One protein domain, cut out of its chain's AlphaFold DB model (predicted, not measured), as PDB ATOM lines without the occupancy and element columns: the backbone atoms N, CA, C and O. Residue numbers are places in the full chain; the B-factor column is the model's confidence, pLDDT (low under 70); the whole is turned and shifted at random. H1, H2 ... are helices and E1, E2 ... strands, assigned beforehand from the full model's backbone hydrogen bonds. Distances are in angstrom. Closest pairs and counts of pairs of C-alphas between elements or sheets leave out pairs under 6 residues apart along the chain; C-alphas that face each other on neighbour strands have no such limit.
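This is residues 6 to 102 of the 107 residues of an uncharacterized protein of Novosphingobium sp. AP12 (UniProt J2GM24). A small, strongly twisted sheet of five strands is built round the long strand E4, with E1 and then E2 on one side of it and E3 and E5 beside different stretches of its other side. Beyond one end of the E1 and E2 hairpin H2 and H3 pack together, while at the opposite end of the domain H4 reaches away as an arm whose last part, with residues 96 to 102, sticks out. The printed part has 97 residues, with four named helices and five named strands; along the chain come H1 and H2, then E1 and E2, then H3, then E3, E4 and E5, and last H4; the class is mixed, helices and strands, and the branched sheet has the neighbour pairs E1 and E2, E1 and E4, E3 and E4, and E4 and E5, each antiparallel. It is compact, with a radius of gyration of the C-alphas of 13.9 A, and spans 44 by 29 by 26 A, only just elongated.

Find C-alpha 6 at (99.631, 174.209, 117.394), where H1, residues 6 to 9, begins. H2 follows at residues 12 to 18. E1, residues 22 to 26, runs 13.7 A, and E2 is residues 32 to 34. H3, residues 37 to 47, runs 15.4 A from C-alpha 37 at (116.433, 172.230, 127.504). E3 is residues 57 to 59, E4 residues 69 to 76, 22.7 A long, and E5 residues 78 to 81. H4, residues 85 to 100, also runs 22.7 A and ends at C-alpha 100 at (113.720, 190.663, 92.289).

Begin at E4, with E1 on one side and E3 and E5 on the other. E3, E4 and E5 form a meander, each strand the antiparallel neighbour of the one before. The pairing is staggered: look for E3 beside residues 69 to 71 of E4, where N 70 and O 58 are 2.8 A apart, and for E5 beside residues 73 to 76, where N 80 and O 74 are 2.8 A apart. E1 and E4 stand at 148 degrees, with N 73 and O 23 at 2.8 A. E1 and E2, a hairpin, have N 24 and O 33 at 2.8 A. H2 and H3 touch at a shallow tilt of 31 degrees, opposite ways; their closest C-alphas, Leu 12 and Ala 44, are 6.0 A apart. Neither is on the sheet. H1 only grazes the sheet with residues 6 to 9, and H4 only grazes it with residues 88 to 95; H3 and H4 are apart. Every O i to N i+4 pair is within hydrogen-bond range in H2 and H4, and 6 of 7 in H3; H1 is too short for such a pair.

The C-alphas farthest apart, Ser 17 and Leu 102, are 44.7 A apart. The printed part has no cut, and no link is long. Mean pLDDT of the printed part is 93.3; look for values under 70 at residues 6 and 102.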
ATOM      1  N   ILE A   6      98.312 173.663 117.744       63.56
ATOM      2  CA  ILE A   6      99.631 174.209 117.394       63.56
ATOM      3  C   ILE A   6      99.905 175.506 118.177       63.56
ATOM      4  O   ILE A   6     101.053 175.788 118.525       63.56
ATOM      5  N   ASP A   7      98.854 176.253 118.522       72.25
ATOM      6  CA  ASP A   7      98.978 177.528 119.232       72.25
ATOM      7  C   ASP A   7      99.654 177.394 120.602       72.25
ATOM      8  O   ASP A   7     100.361 178.305 121.018       72.25
ATOM      9  N   THR A   8      99.528 176.259 121.292       85.81
ATOM     10  CA  THR A   8     100.117 176.097 122.634       85.81
ATOM     11  C   THR A   8     101.459 175.371 122.640       85.81
ATOM     12  O   THR A   8     102.249 175.550 123.566       85.81
ATOM     13  N   VAL A   9     101.764 174.569 121.617       89.69
ATOM     14  CA  VAL A   9     102.965 173.709 121.608       89.69
ATOM     15  C   VAL A   9     104.254 174.468 121.315       89.69
ATOM     16  O   VAL A   9     105.333 173.957 121.607       89.69
ATOM     17  N   GLY A  10     104.147 175.664 120.734       92.50
ATOM     18  CA  GLY A  10     105.269 176.574 120.519       92.50
ATOM     19  C   GLY A  10     105.563 177.493 121.708       92.50
ATOM     20  O   GLY A  10     106.548 178.227 121.652       92.50
ATOM     21  N   ILE A  11     104.735 177.474 122.761       96.50
ATOM     22  CA  ILE A  11     104.920 178.314 123.953       96.50
ATOM     23  C   ILE A  11     106.091 177.771 124.776       96.50
ATOM     24  O   ILE A  11     106.088 176.601 125.165       96.50
ATOM     25  N   LEU A  12     107.079 178.618 125.074       96.81
ATOM     26  CA  LEU A  12     108.311 178.204 125.760       96.81
ATOM     27  C   LEU A  12     108.040 177.571 127.132       96.81
ATOM     28  O   LEU A  12     108.654 176.563 127.475       96.81
ATOM     29  N   GLY A  13     107.084 178.110 127.893       96.12
ATOM     30  CA  GLY A  13     106.641 177.540 129.164       96.12
ATOM     31  C   GLY A  13     106.161 176.094 129.024       96.12
ATOM     32  O   GLY A  13     106.611 175.230 129.775       96.12
ATOM     33  N   ASN A  14     105.335 175.812 128.013       95.62
ATOM     34  CA  ASN A  14     104.829 174.466 127.738       95.62
ATOM     35  C   ASN A  14     105.933 173.525 127.258       95.62
ATOM     36  O   ASN A  14     105.963 172.359 127.655       95.62
ATOM     37  N   ILE A  15     106.851 174.015 126.422       95.69
ATOM     38  CA  ILE A  15     108.001 173.239 125.943       95.69
ATOM     39  C   ILE A  15     108.842 172.765 127.134       95.69
ATOM     40  O   ILE A  15     109.126 171.573 127.237       95.69
ATOM     41  N   LEU A  16     109.161 173.672 128.062       96.25
ATOM     42  CA  LEU A  16     109.915 173.361 129.280       96.25
ATOM     43  C   LEU A  16     109.169 172.382 130.193       96.25
ATOM     44  O   LEU A  16     109.757 171.404 130.642       96.25
ATOM     45  N   SER A  17     107.878 172.610 130.441       95.50
ATOM     46  CA  SER A  17     107.083 171.763 131.340       95.50
ATOM     47  C   SER A  17     106.862 170.348 130.805       95.50
ATOM     48  O   SER A  17     106.751 169.410 131.588       95.50
ATOM     49  N   THR A  18     106.787 170.182 129.484       93.69
ATOM     50  CA  THR A  18     106.537 168.878 128.846       93.69
ATOM     51  C   THR A  18     107.806 168.171 128.375       93.69
ATOM     52  O   THR A  18     107.727 167.023 127.942       93.69
ATOM     53  N   GLY A  19     108.964 168.840 128.416       93.06
ATOM     54  CA  GLY A  19     110.214 168.324 127.851       93.06
ATOM     55  C   GLY A  19     110.160 168.134 126.331       93.06
ATOM     56  O   GLY A  19     110.816 167.246 125.790       93.06
ATOM     57  N   ARG A  20     109.343 168.925 125.626       92.94
ATOM     58  CA  ARG A  20     109.148 168.770 124.180       92.94
ATOM     59  C   ARG A  20     110.406 169.165 123.410       92.94
ATOM     60  O   ARG A  20     110.969 170.232 123.621       92.94
ATOM     61  N   GLU A  21     110.798 168.338 122.447       96.25
ATOM     62  CA  GLU A  21     111.943 168.632 121.587       96.25
ATOM     63  C   GLU A  21     111.596 169.663 120.508       96.25
ATOM     64  O   GLU A  21     110.593 169.530 119.792       96.25
ATOM     65  N   ILE A  22     112.478 170.654 120.365       97.25
ATOM     66  CA  ILE A  22     112.410 171.706 119.353       97.25
ATOM     67  C   ILE A  22     113.646 171.631 118.464       97.25
ATOM     68  O   ILE A  22     114.776 171.542 118.940       97.25
ATOM     69  N   GLN A  23     113.426 171.720 117.159       97.56
ATOM     70  CA  GLN A  23     114.477 171.845 116.158       97.56
ATOM     71  C   GLN A  23     114.333 173.174 115.426       97.56
ATOM     72  O   GLN A  23     113.229 173.677 115.215       97.56
ATOM     73  N   VAL A  24     115.462 173.724 115.003       97.62
ATOM     74  CA  VAL A  24     115.526 174.815 114.041       97.62
ATOM     75  C   VAL A  24     116.237 174.355 112.781       97.62
ATOM     76  O   VAL A  24     117.223 173.628 112.849       97.62
ATOM     77  N   GLU A  25     115.733 174.788 111.633       97.50
ATOM     78  CA  GLU A  25     116.332 174.519 110.328       97.50
ATOM     79  C   GLU A  25     116.367 175.798 109.489       97.50
ATOM     80  O   GLU A  25     115.374 176.533 109.398       97.50
ATOM     81  N   CYS A  26     117.503 176.060 108.847       97.12
ATOM     82  CA  CYS A  26     117.638 177.157 107.902       97.12
ATOM     83  C   CYS A  26     117.005 176.800 106.551       97.12
ATOM     84  O   CYS A  26     117.366 175.812 105.915       97.12
ATOM     85  N   ALA A  27     116.115 177.657 106.050       93.94
ATOM     86  CA  ALA A  27     115.477 177.471 104.748       93.94
ATOM     87  C   ALA A  27     116.464 177.500 103.563       93.94
ATOM     88  O   ALA A  27     116.138 176.967 102.501       93.94
ATOM     89  N   GLU A  28     117.641 178.102 103.747       93.69
ATOM     90  CA  GLU A  28     118.639 178.339 102.699       93.69
ATOM     91  C   GLU A  28     119.791 177.332 102.773       93.69
ATOM     92  O   GLU A  28     119.860 176.442 101.932       93.69
ATOM     93  N   CYS A  29     120.638 177.397 103.810       95.69
ATOM     94  CA  CYS A  29     121.792 176.498 103.942       95.69
ATOM     95  C   CYS A  29     121.446 175.085 104.432       95.69
ATOM     96  O   CYS A  29     122.335 174.244 104.510       95.69
ATOM     97  N   LYS A  30     120.187 174.825 104.813       96.00
ATOM     98  CA  LYS A  30     119.708 173.540 105.366       96.00
ATOM     99  C   LYS A  30     120.393 173.087 106.659       96.00
ATOM    100  O   LYS A  30     120.137 171.983 107.127       96.00
ATOM    101  N   GLY A  31     121.211 173.948 107.269       96.56
ATOM    102  CA  GLY A  31     121.755 173.717 108.601       96.56
ATOM    103  C   GLY A  31     120.627 173.493 109.606       96.56
ATOM    104  O   GLY A  31     119.607 174.189 109.558       96.56
ATOM    105  N   LEU A  32     120.820 172.525 110.499       96.75
ATOM    106  CA  LEU A  32     119.840 172.123 111.501       96.75
ATOM    107  C   LEU A  32     120.473 172.079 112.891       96.75
ATOM    108  O   LEU A  32     121.636 171.711 113.037       96.75
ATOM    109  N   HIS A  33     119.695 172.437 113.908       97.38
ATOM    110  CA  HIS A  33     120.093 172.342 115.313       97.38
ATOM    111  C   HIS A  33     118.906 171.919 116.167       97.38
ATOM    112  O   HIS A  33     117.795 172.421 115.983       97.38
ATOM    113  N   ARG A  34     119.136 170.998 117.102       97.69
ATOM    114  CA  ARG A  34     118.136 170.590 118.093       97.69
ATOM    115  C   ARG A  34     118.426 171.337 119.380       97.69
ATOM    116  O   ARG A  34     119.511 171.189 119.934       97.69
ATOM    117  N   PHE A  35     117.460 172.120 119.836       96.56
ATOM    118  CA  PHE A  35     117.616 172.868 121.071       96.56
ATOM    119  C   PHE A  35     117.644 171.924 122.265       96.56
ATOM    120  O   PHE A  35     116.785 171.055 122.427       96.56
ATOM    121  N   THR A  36     118.615 172.150 123.131       96.94
ATOM    122  CA  THR A  36     118.669 171.581 124.470       96.94
ATOM    123  C   THR A  36     117.668 172.283 125.389       96.94
ATOM    124  O   THR A  36     117.272 173.430 125.160       96.94
ATOM    125  N   ALA A  37     117.292 171.623 126.487       95.50
ATOM    126  CA  ALA A  37     116.433 172.230 127.504       95.50
ATOM    127  C   ALA A  37     117.038 173.526 128.080       95.50
ATOM    128  O   ALA A  37     116.309 174.486 128.319       95.50
ATOM    129  N   ALA A  38     118.368 173.580 128.238       97.12
ATOM    130  CA  ALA A  38     119.079 174.762 128.724       97.12
ATOM    131  C   ALA A  38     118.981 175.945 127.746       97.12
ATOM    132  O   ALA A  38     118.772 177.079 128.170       97.12
ATOM    133  N   GLU A  39     119.069 175.700 126.436       97.12
ATOM    134  CA  GLU A  39     118.901 176.763 125.439       97.12
ATOM    135  C   GLU A  39     117.457 177.276 125.375       97.12
ATOM    136  O   GLU A  39     117.248 178.483 125.247       97.12
ATOM    137  N   ILE A  40     116.457 176.392 125.496       97.69
ATOM    138  CA  ILE A  40     115.050 176.813 125.599       97.69
ATOM    139  C   ILE A  40     114.824 177.625 126.879       97.69
ATOM    140  O   ILE A  40     114.154 178.656 126.823       97.69
ATOM    141  N   ALA A  41     115.402 177.208 128.010       97.44
ATOM    142  CA  ALA A  41     115.319 177.945 129.267       97.44
ATOM    143  C   ALA A  41     115.950 179.339 129.134       97.44
ATOM    144  O   ALA A  41     115.288 180.335 129.418       97.44
ATOM    145  N   GLY A  42     117.162 179.429 128.581       97.88
ATOM    146  CA  GLY A  42     117.837 180.708 128.350       97.88
ATOM    147  C   GLY A  42     117.121 181.610 127.335       97.88
ATOM    148  O   GLY A  42     117.221 182.834 127.411       97.88
ATOM    149  N   LEU A  43     116.373 181.046 126.380       96.19
ATOM    150  CA  LEU A  43     115.476 181.832 125.530       96.19
ATOM    151  C   LEU A  43     114.276 182.349 126.334       96.19
ATOM    152  O   LEU A  43     113.963 183.533 126.247       96.19
ATOM    153  N   ALA A  44     113.637 181.497 127.139       97.38
ATOM    154  CA  ALA A  44     112.490 181.871 127.963       97.38
ATOM    155  C   ALA A  44     112.827 182.957 128.997       97.38
ATOM    156  O   ALA A  44     112.000 183.828 129.245       97.38
ATOM    157  N   GLU A  45     114.043 182.962 129.546       97.94
ATOM    158  CA  GLU A  45     114.536 184.046 130.407       97.94
ATOM    159  C   GLU A  45     114.634 185.384 129.662       97.94
ATOM    160  O   GLU A  45     114.355 186.435 130.232       97.94
ATOM    161  N   LYS A  46     114.992 185.359 128.372       97.19
ATOM    162  CA  LYS A  46     115.157 186.570 127.552       97.19
ATOM    163  C   LYS A  46     113.841 187.160 127.060       97.19
ATOM    164  O   LYS A  46     113.732 188.377 126.969       97.19
ATOM    165  N   VAL A  47     112.884 186.318 126.660       96.88
ATOM    166  CA  VAL A  47     111.645 186.768 125.988       96.88
ATOM    167  C   VAL A  47     110.361 186.473 126.768       96.88
ATOM    168  O   VAL A  47     109.283 186.877 126.339       96.88
ATOM    169  N   GLY A  48     110.463 185.798 127.912       97.56
ATOM    170  CA  GLY A  48     109.333 185.368 128.730       97.56
ATOM    171  C   GLY A  48     108.824 183.967 128.374       97.56
ATOM    172  O   GLY A  48     108.919 183.504 127.236       97.56
ATOM    173  N   ARG A  49     108.243 183.281 129.366       97.12
ATOM    174  CA  ARG A  49     107.717 181.907 129.218       97.12
ATOM    175  C   ARG A  49     106.472 181.827 128.328       97.12
ATOM    176  O   ARG A  49     106.271 180.806 127.679       97.12
ATOM    177  N   GLU A  50     105.712 182.913 128.239       96.88
ATOM    178  CA  GLU A  50     104.520 183.022 127.384       96.88
ATOM    179  C   GLU A  50     104.863 183.265 125.907       96.88
ATOM    180  O   GLU A  50     103.982 183.287 125.046       96.88
ATOM    181  N   PHE A  51     106.147 183.454 125.583       96.62
ATOM    182  CA  PHE A  51     106.562 183.649 124.204       96.62
ATOM    183  C   PHE A  51     106.277 182.397 123.371       96.62
ATOM    184  O   PHE A  51     106.622 181.279 123.757       96.62
ATOM    185  N   ASN A  52     105.677 182.599 122.198       96.00
ATOM    186  CA  ASN A  52     105.290 181.528 121.291       96.00
ATOM    187  C   ASN A  52     106.160 181.526 120.028       96.00
ATOM    188  O   ASN A  52     106.250 182.529 119.314       96.00
ATOM    189  N   LEU A  53     106.777 180.378 119.740       96.25
ATOM    190  CA  LEU A  53     107.585 180.136 118.545       96.25
ATOM    191  C   LEU A  53     106.748 179.957 117.264       96.25
ATOM    192  O   LEU A  53     107.312 180.006 116.168       96.25
ATOM    193  N   LEU A  54     105.430 179.757 117.372       96.06
ATOM    194  CA  LEU A  54     104.541 179.616 116.220       96.06
ATOM    195  C   LEU A  54     104.607 180.844 115.301       96.06
ATOM    196  O   LEU A  54     104.507 181.985 115.750       96.06
ATOM    197  N   ASN A  55     104.755 180.601 113.995       95.56
ATOM    198  CA  ASN A  55     104.849 181.633 112.959       95.56
ATOM    199  C   ASN A  55     105.999 182.625 113.201       95.56
ATOM    200  O   ASN A  55     105.992 183.748 112.689       95.56
ATOM    201  N   ARG A  56     107.023 182.212 113.956       96.25
ATOM    202  CA  ARG A  56     108.263 182.963 114.134       96.25
ATOM    203  C   ARG A  56     109.381 182.357 113.296       96.25
ATOM    204  O   ARG A  56     109.436 181.159 113.030       96.25
ATOM    205  N   ARG A  57     110.300 183.227 112.891       96.19
ATOM    206  CA  ARG A  57     111.569 182.885 112.250       96.19
ATOM    207  C   ARG A  57     112.628 183.881 112.693       96.19
ATOM    208  O   ARG A  57     112.297 185.006 113.066       96.19
ATOM    209  N   CYS A  58     113.893 183.501 112.614       95.06
ATOM    210  CA  CYS A  58     115.014 184.404 112.872       95.06
ATOM    211  C   CYS A  58     116.067 184.294 111.768       95.06
ATOM    212  O   CYS A  58     116.021 183.386 110.938       95.06
ATOM    213  N   ARG A  59     117.001 185.246 111.709       95.56
ATOM    214  CA  ARG A  59     118.137 185.163 110.778       95.56
ATOM    215  C   ARG A  59     118.979 183.930 111.098       95.56
ATOM    216  O   ARG A  59     119.088 183.565 112.268       95.56
ATOM    217  N   CYS A  60     119.542 183.294 110.072       96.00
ATOM    218  CA  CYS A  60     120.387 182.122 110.263       96.00
ATOM    219  C   CYS A  60     121.539 182.451 111.219       96.00
ATOM    220  O   CYS A  60     122.280 183.410 111.018       96.00
ATOM    221  N   ARG A  61     121.657 181.651 112.279       93.31
ATOM    222  CA  ARG A  61     122.769 181.688 113.241       93.31
ATOM    223  C   ARG A  61     123.515 180.354 113.318       93.31
ATOM    224  O   ARG A  61     124.368 180.188 114.176       93.31
ATOM    225  N   LEU A  62     123.156 179.404 112.450       94.06
ATOM    226  CA  LEU A  62     123.713 178.046 112.442       94.06
ATOM    227  C   LEU A  62     124.972 177.956 111.582       94.06
ATOM    228  O   LEU A  62     125.895 177.219 111.904       94.06
ATOM    229  N   THR A  63     125.003 178.707 110.485       94.94
ATOM    230  CA  THR A  63     126.115 178.706 109.536       94.94
ATOM    231  C   THR A  63     126.653 180.128 109.409       94.94
ATOM    232  O   THR A  63     125.880 181.020 109.039       94.94
ATOM    233  N   PRO A  64     127.947 180.367 109.699       94.81
ATOM    234  CA  PRO A  64     128.571 181.671 109.500       94.81
ATOM    235  C   PRO A  64     128.364 182.187 108.071       94.81
ATOM    236  O   PRO A  64     128.479 181.432 107.109       94.81
ATOM    237  N   GLY A  65     128.011 183.466 107.931       93.88
ATOM    238  CA  GLY A  65     127.780 184.110 106.631       93.88
ATOM    239  C   GLY A  65     126.449 183.772 105.946       93.88
ATOM    240  O   GLY A  65     126.109 184.401 104.949       93.88
ATOM    241  N   CYS A  66     125.650 182.832 106.466       94.50
ATOM    242  CA  CYS A  66     124.373 182.495 105.843       94.50
ATOM    243  C   CYS A  66     123.333 183.604 106.052       94.50
ATOM    244  O   CYS A  66     122.964 183.946 107.177       94.50
ATOM    245  N   THR A  67     122.772 184.091 104.947       93.06
ATOM    246  CA  THR A  67     121.681 185.069 104.936       93.06
ATOM    247  C   THR A  67     120.291 184.428 104.878       93.06
ATOM    248  O   THR A  67     119.312 185.085 104.518       93.06
ATOM    249  N   GLY A  68     120.171 183.165 105.274       94.06
ATOM    250  CA  GLY A  68     118.903 182.451 105.313       94.06
ATOM    251  C   GLY A  68     118.041 182.778 106.531       94.06
ATOM    252  O   GLY A  68     118.407 183.553 107.421       94.06
ATOM    253  N   TRP A  69     116.874 182.142 106.580       96.31
ATOM    254  CA  TRP A  69     115.947 182.223 107.706       96.31
ATOM    255  C   TRP A  69     115.818 180.873 108.402       96.31
ATOM    256  O   TRP A  69     115.508 179.864 107.770       96.31
ATOM    257  N   ASN A  70     116.004 180.889 109.713       97.19
ATOM    258  CA  ASN A  70     115.793 179.778 110.623       97.19
ATOM    259  C   ASN A  70     114.306 179.646 110.964       97.19
ATOM    260  O   ASN A  70     113.685 180.614 111.409       97.19
ATOM    261  N   ARG A  71     113.751 178.447 110.772       97.19
ATOM    262  CA  ARG A  71     112.353 178.090 111.055       97.19
ATOM    263  C   ARG A  71     112.300 177.014 112.131       97.19
ATOM    264  O   ARG A  71     113.174 176.152 112.164       97.19
ATOM    265  N   PHE A  72     111.280 177.062 112.979       97.31
ATOM    266  CA  PHE A  72     111.152 176.163 114.124       97.31
ATOM    267  C   PHE A  72     110.230 174.979 113.829       97.31
ATOM    268  O   PHE A  72     109.266 175.090 113.069       97.31
ATOM    269  N   PHE A  73     110.529 173.853 114.465       96.94
ATOM    270  CA  PHE A  73     109.809 172.592 114.359       96.94
ATOM    271  C   PHE A  73     109.720 171.944 115.738       96.94
ATOM    272  O   PHE A  73     110.641 172.081 116.541       96.94
ATOM    273  N   PHE A  74     108.650 171.202 116.000       95.50
ATOM    274  CA  PHE A  74     108.486 170.430 117.233       95.50
ATOM    275  C   PHE A  74     108.373 168.937 116.933       95.50
ATOM    276  O   PHE A  74     107.867 168.552 115.875       95.50
ATOM    277  N   ARG A  75     108.800 168.079 117.865       94.94
ATOM    278  CA  ARG A  75     108.677 166.624 117.704       94.94
ATOM    279  C   ARG A  75     107.297 166.118 118.138       94.94
ATOM    280  O   ARG A  75     106.861 166.338 119.265       94.94
ATOM    281  N   SER A  76     106.617 165.402 117.243       90.56
ATOM    282  CA  SER A  76     105.385 164.646 117.510       90.56
ATOM    283  C   SER A  76     105.339 163.434 116.575       90.56
ATOM    284  O   SER A  76     104.742 163.468 115.495       90.56
ATOM    285  N   GLY A  77     106.097 162.395 116.948       91.12
ATOM    286  CA  GLY A  77     106.487 161.281 116.072       91.12
ATOM    287  C   GLY A  77     107.542 161.714 115.048       91.12
ATOM    288  O   GLY A  77     108.687 161.274 115.105       91.12
ATOM    289  N   VAL A  78     107.170 162.661 114.185       91.62
ATOM    290  CA  VAL A  78     108.046 163.371 113.239       91.62
ATOM    291  C   VAL A  78     108.198 164.841 113.641       91.62
ATOM    292  O   VAL A  78     107.419 165.353 114.450       91.62
ATOM    293  N   TYR A  79     109.188 165.534 113.076       94.12
ATOM    294  CA  TYR A  79     109.306 166.982 113.235       94.12
ATOM    295  C   TYR A  79     108.240 167.688 112.401       94.12
ATOM    296  O   TYR A  79     108.211 167.574 111.176       94.12
ATOM    297  N   ARG A  80     107.348 168.405 113.081       94.44
ATOM    298  CA  ARG A  80     106.260 169.172 112.473       94.44
ATOM    299  C   ARG A  80     106.577 170.664 112.533       94.44
ATOM    300  O   ARG A  80     107.163 171.111 113.521       94.44
ATOM    301  N   PRO A  81     106.212 171.441 111.504       95.25
ATOM    302  CA  PRO A  81     106.508 172.866 111.466       95.25
ATOM    303  C   PRO A  81     105.756 173.628 112.561       95.25
ATOM    304  O   PRO A  81     104.572 173.391 112.793       95.25
ATOM    305  N   LEU A  82     106.436 174.587 113.194       95.75
ATOM    306  CA  LEU A  82     105.825 175.632 114.027       95.75
ATOM    307  C   LEU A  82     105.506 176.866 113.177       95.75
ATOM    308  O   LEU A  82     105.839 177.999 113.519       95.75
ATOM    309  N   PHE A  83     104.890 176.645 112.025       94.25
ATOM    310  CA  PHE A  83     104.378 177.697 111.160       94.25
ATOM    311  C   PHE A  83     103.243 177.140 110.311       94.25
ATOM    312  O   PHE A  83     103.228 175.952 109.978       94.25
ATOM    313  N   THR A  84     102.293 177.995 109.963       92.38
ATOM    314  CA  THR A  84     101.174 177.604 109.108       92.38
ATOM    315  C   THR A  84     101.577 177.647 107.628       92.38
ATOM    316  O   THR A  84     102.558 178.315 107.267       92.38
ATOM    317  N   PRO A  85     100.850 176.943 106.740       91.38
ATOM    318  CA  PRO A  85     101.085 177.018 105.300       91.38
ATOM    319  C   PRO A  85     101.018 178.451 104.757       91.38
ATOM    320  O   PRO A  85     101.862 178.837 103.953       91.38
ATOM    321  N   GLU A  86     100.079 179.262 105.248       93.56
ATOM    322  CA  GLU A  86      99.899 180.662 104.848       93.56
ATOM    323  C   GLU A  86     101.126 181.497 105.219       93.56
ATOM    324  O   GLU A  86     101.656 182.245 104.393       93.56
ATOM    325  N   GLN A  87     101.635 181.325 106.443       94.38
ATOM    326  CA  GLN A  87     102.831 182.030 106.890       94.38
ATOM    327  C   GLN A  87     104.071 181.602 106.091       94.38
ATOM    328  O   GLN A  87     104.904 182.441 105.738       94.38
ATOM    329  N   SER A  88     104.180 180.311 105.760       92.88
ATOM    330  CA  SER A  88     105.244 179.786 104.898       92.88
ATOM    331  C   SER A  88     105.178 180.362 103.480       92.88
ATOM    332  O   SER A  88     106.217 180.714 102.914       92.88
ATOM    333  N   GLY A  89     103.975 180.476 102.910       93.62
ATOM    334  CA  GLY A  89     103.741 181.096 101.604       93.62
ATOM    335  C   GLY A  89     104.200 182.549 101.601       93.62
ATOM    336  O   GLY A  89     105.094 182.909 100.836       93.62
ATOM    337  N   ARG A  90     103.718 183.338 102.569       95.00
ATOM    338  CA  ARG A  90     104.113 184.743 102.743       95.00
ATOM    339  C   ARG A  90     105.630 184.922 102.817       95.00
ATOM    340  O   ARG A  90     106.193 185.784 102.154       95.00
ATOM    341  N   TRP A  91     106.314 184.098 103.606       94.62
ATOM    342  CA  TRP A  91     107.772 184.150 103.718       94.62
ATOM    343  C   TRP A  91     108.505 183.825 102.417       94.62
ATOM    344  O   TRP A  91     109.591 184.360 102.185       94.62
ATOM    345  N   SER A  92     107.934 182.942 101.601       90.00
ATOM    346  CA  SER A  92     108.483 182.572 100.298       90.00
ATOM    347  C   SER A  92     108.302 183.710  99.292       90.00
ATOM    348  O   SER A  92     109.244 184.033  98.569       90.00
ATOM    349  N   ASP A  93     107.144 184.372  99.313       91.50
ATOM    350  CA  ASP A  93     106.874 185.560  98.501       91.50
ATOM    351  C   ASP A  93     107.784 186.732  98.872       91.50
ATOM    352  O   ASP A  93     108.390 187.333  97.989       91.50
ATOM    353  N   GLU A  94     107.962 187.003 100.167       89.94
ATOM    354  CA  GLU A  94     108.895 188.025 100.660       89.94
ATOM    355  C   GLU A  94     110.332 187.742 100.193       89.94
ATOM    356  O   GLU A  94     111.031 188.643  99.727       89.94
ATOM    357  N   ALA A  95     110.775 186.482 100.264       85.19
ATOM    358  CA  ALA A  95     112.100 186.087  99.789       85.19
ATOM    359  C   ALA A  95     112.241 186.227  98.263       85.19
ATOM    360  O   ALA A  95     113.312 186.586  97.775       85.19
ATOM    361  N   ARG A  96     111.177 185.955  97.497       85.50
ATOM    362  CA  ARG A  96     111.151 186.155  96.042       85.50
ATOM    363  C   ARG A  96     111.203 187.640  95.682       85.50
ATOM    364  O   ARG A  96     112.041 188.025  94.873       85.50
ATOM    365  N   ALA A  97     110.372 188.466  96.311       86.12
ATOM    366  CA  ALA A  97     110.341 189.909  96.085       86.12
ATOM    367  C   ALA A  97     111.692 190.566  96.407       86.12
ATOM    368  O   ALA A  97     112.192 191.371  95.620       86.12
ATOM    369  N   ALA A  98     112.333 190.160  97.510       82.94
ATOM    370  CA  ALA A  98     113.667 190.634  97.873       82.94
ATOM    371  C   ALA A  98     114.721 190.307  96.799       82.94
ATOM    372  O   ALA A  98     115.569 191.142  96.508       82.94
ATOM    373  N   ARG A  99     114.645 189.128  96.165       80.75
ATOM    374  CA  ARG A  99     115.555 188.740  95.070       80.75
ATOM    375  C   ARG A  99     115.325 189.538  93.790       80.75
ATOM    376  O   ARG A  99     116.288 189.850  93.106       80.75
ATOM    377  N   MET A 100     114.074 189.870  93.477       79.25
ATOM    378  CA  MET A 100     113.720 190.663  92.289       79.25
ATOM    379  C   MET A 100     114.047 192.155  92.442       79.25
ATOM    380  O   MET A 100     114.149 192.855  91.443       79.25
ATOM    381  N   SER A 101     114.196 192.638  93.678       73.19
ATOM    382  CA  SER A 101     114.486 194.047  93.983       73.19
ATOM    383  C   SER A 101     115.986 194.349  94.096       73.19
ATOM    384  O   SER A 101     116.363 195.504  94.279       73.19
ATOM    385  N   LEU A 102     116.850 193.329  94.023       63.16
ATOM    386  CA  LEU A 102     118.296 193.525  93.976       63.16
ATOM    387  C   LEU A 102     118.687 193.953  92.550       63.16
ATOM    388  O   LEU A 102     118.291 193.271  91.600       63.16
TER     389      LEU A 102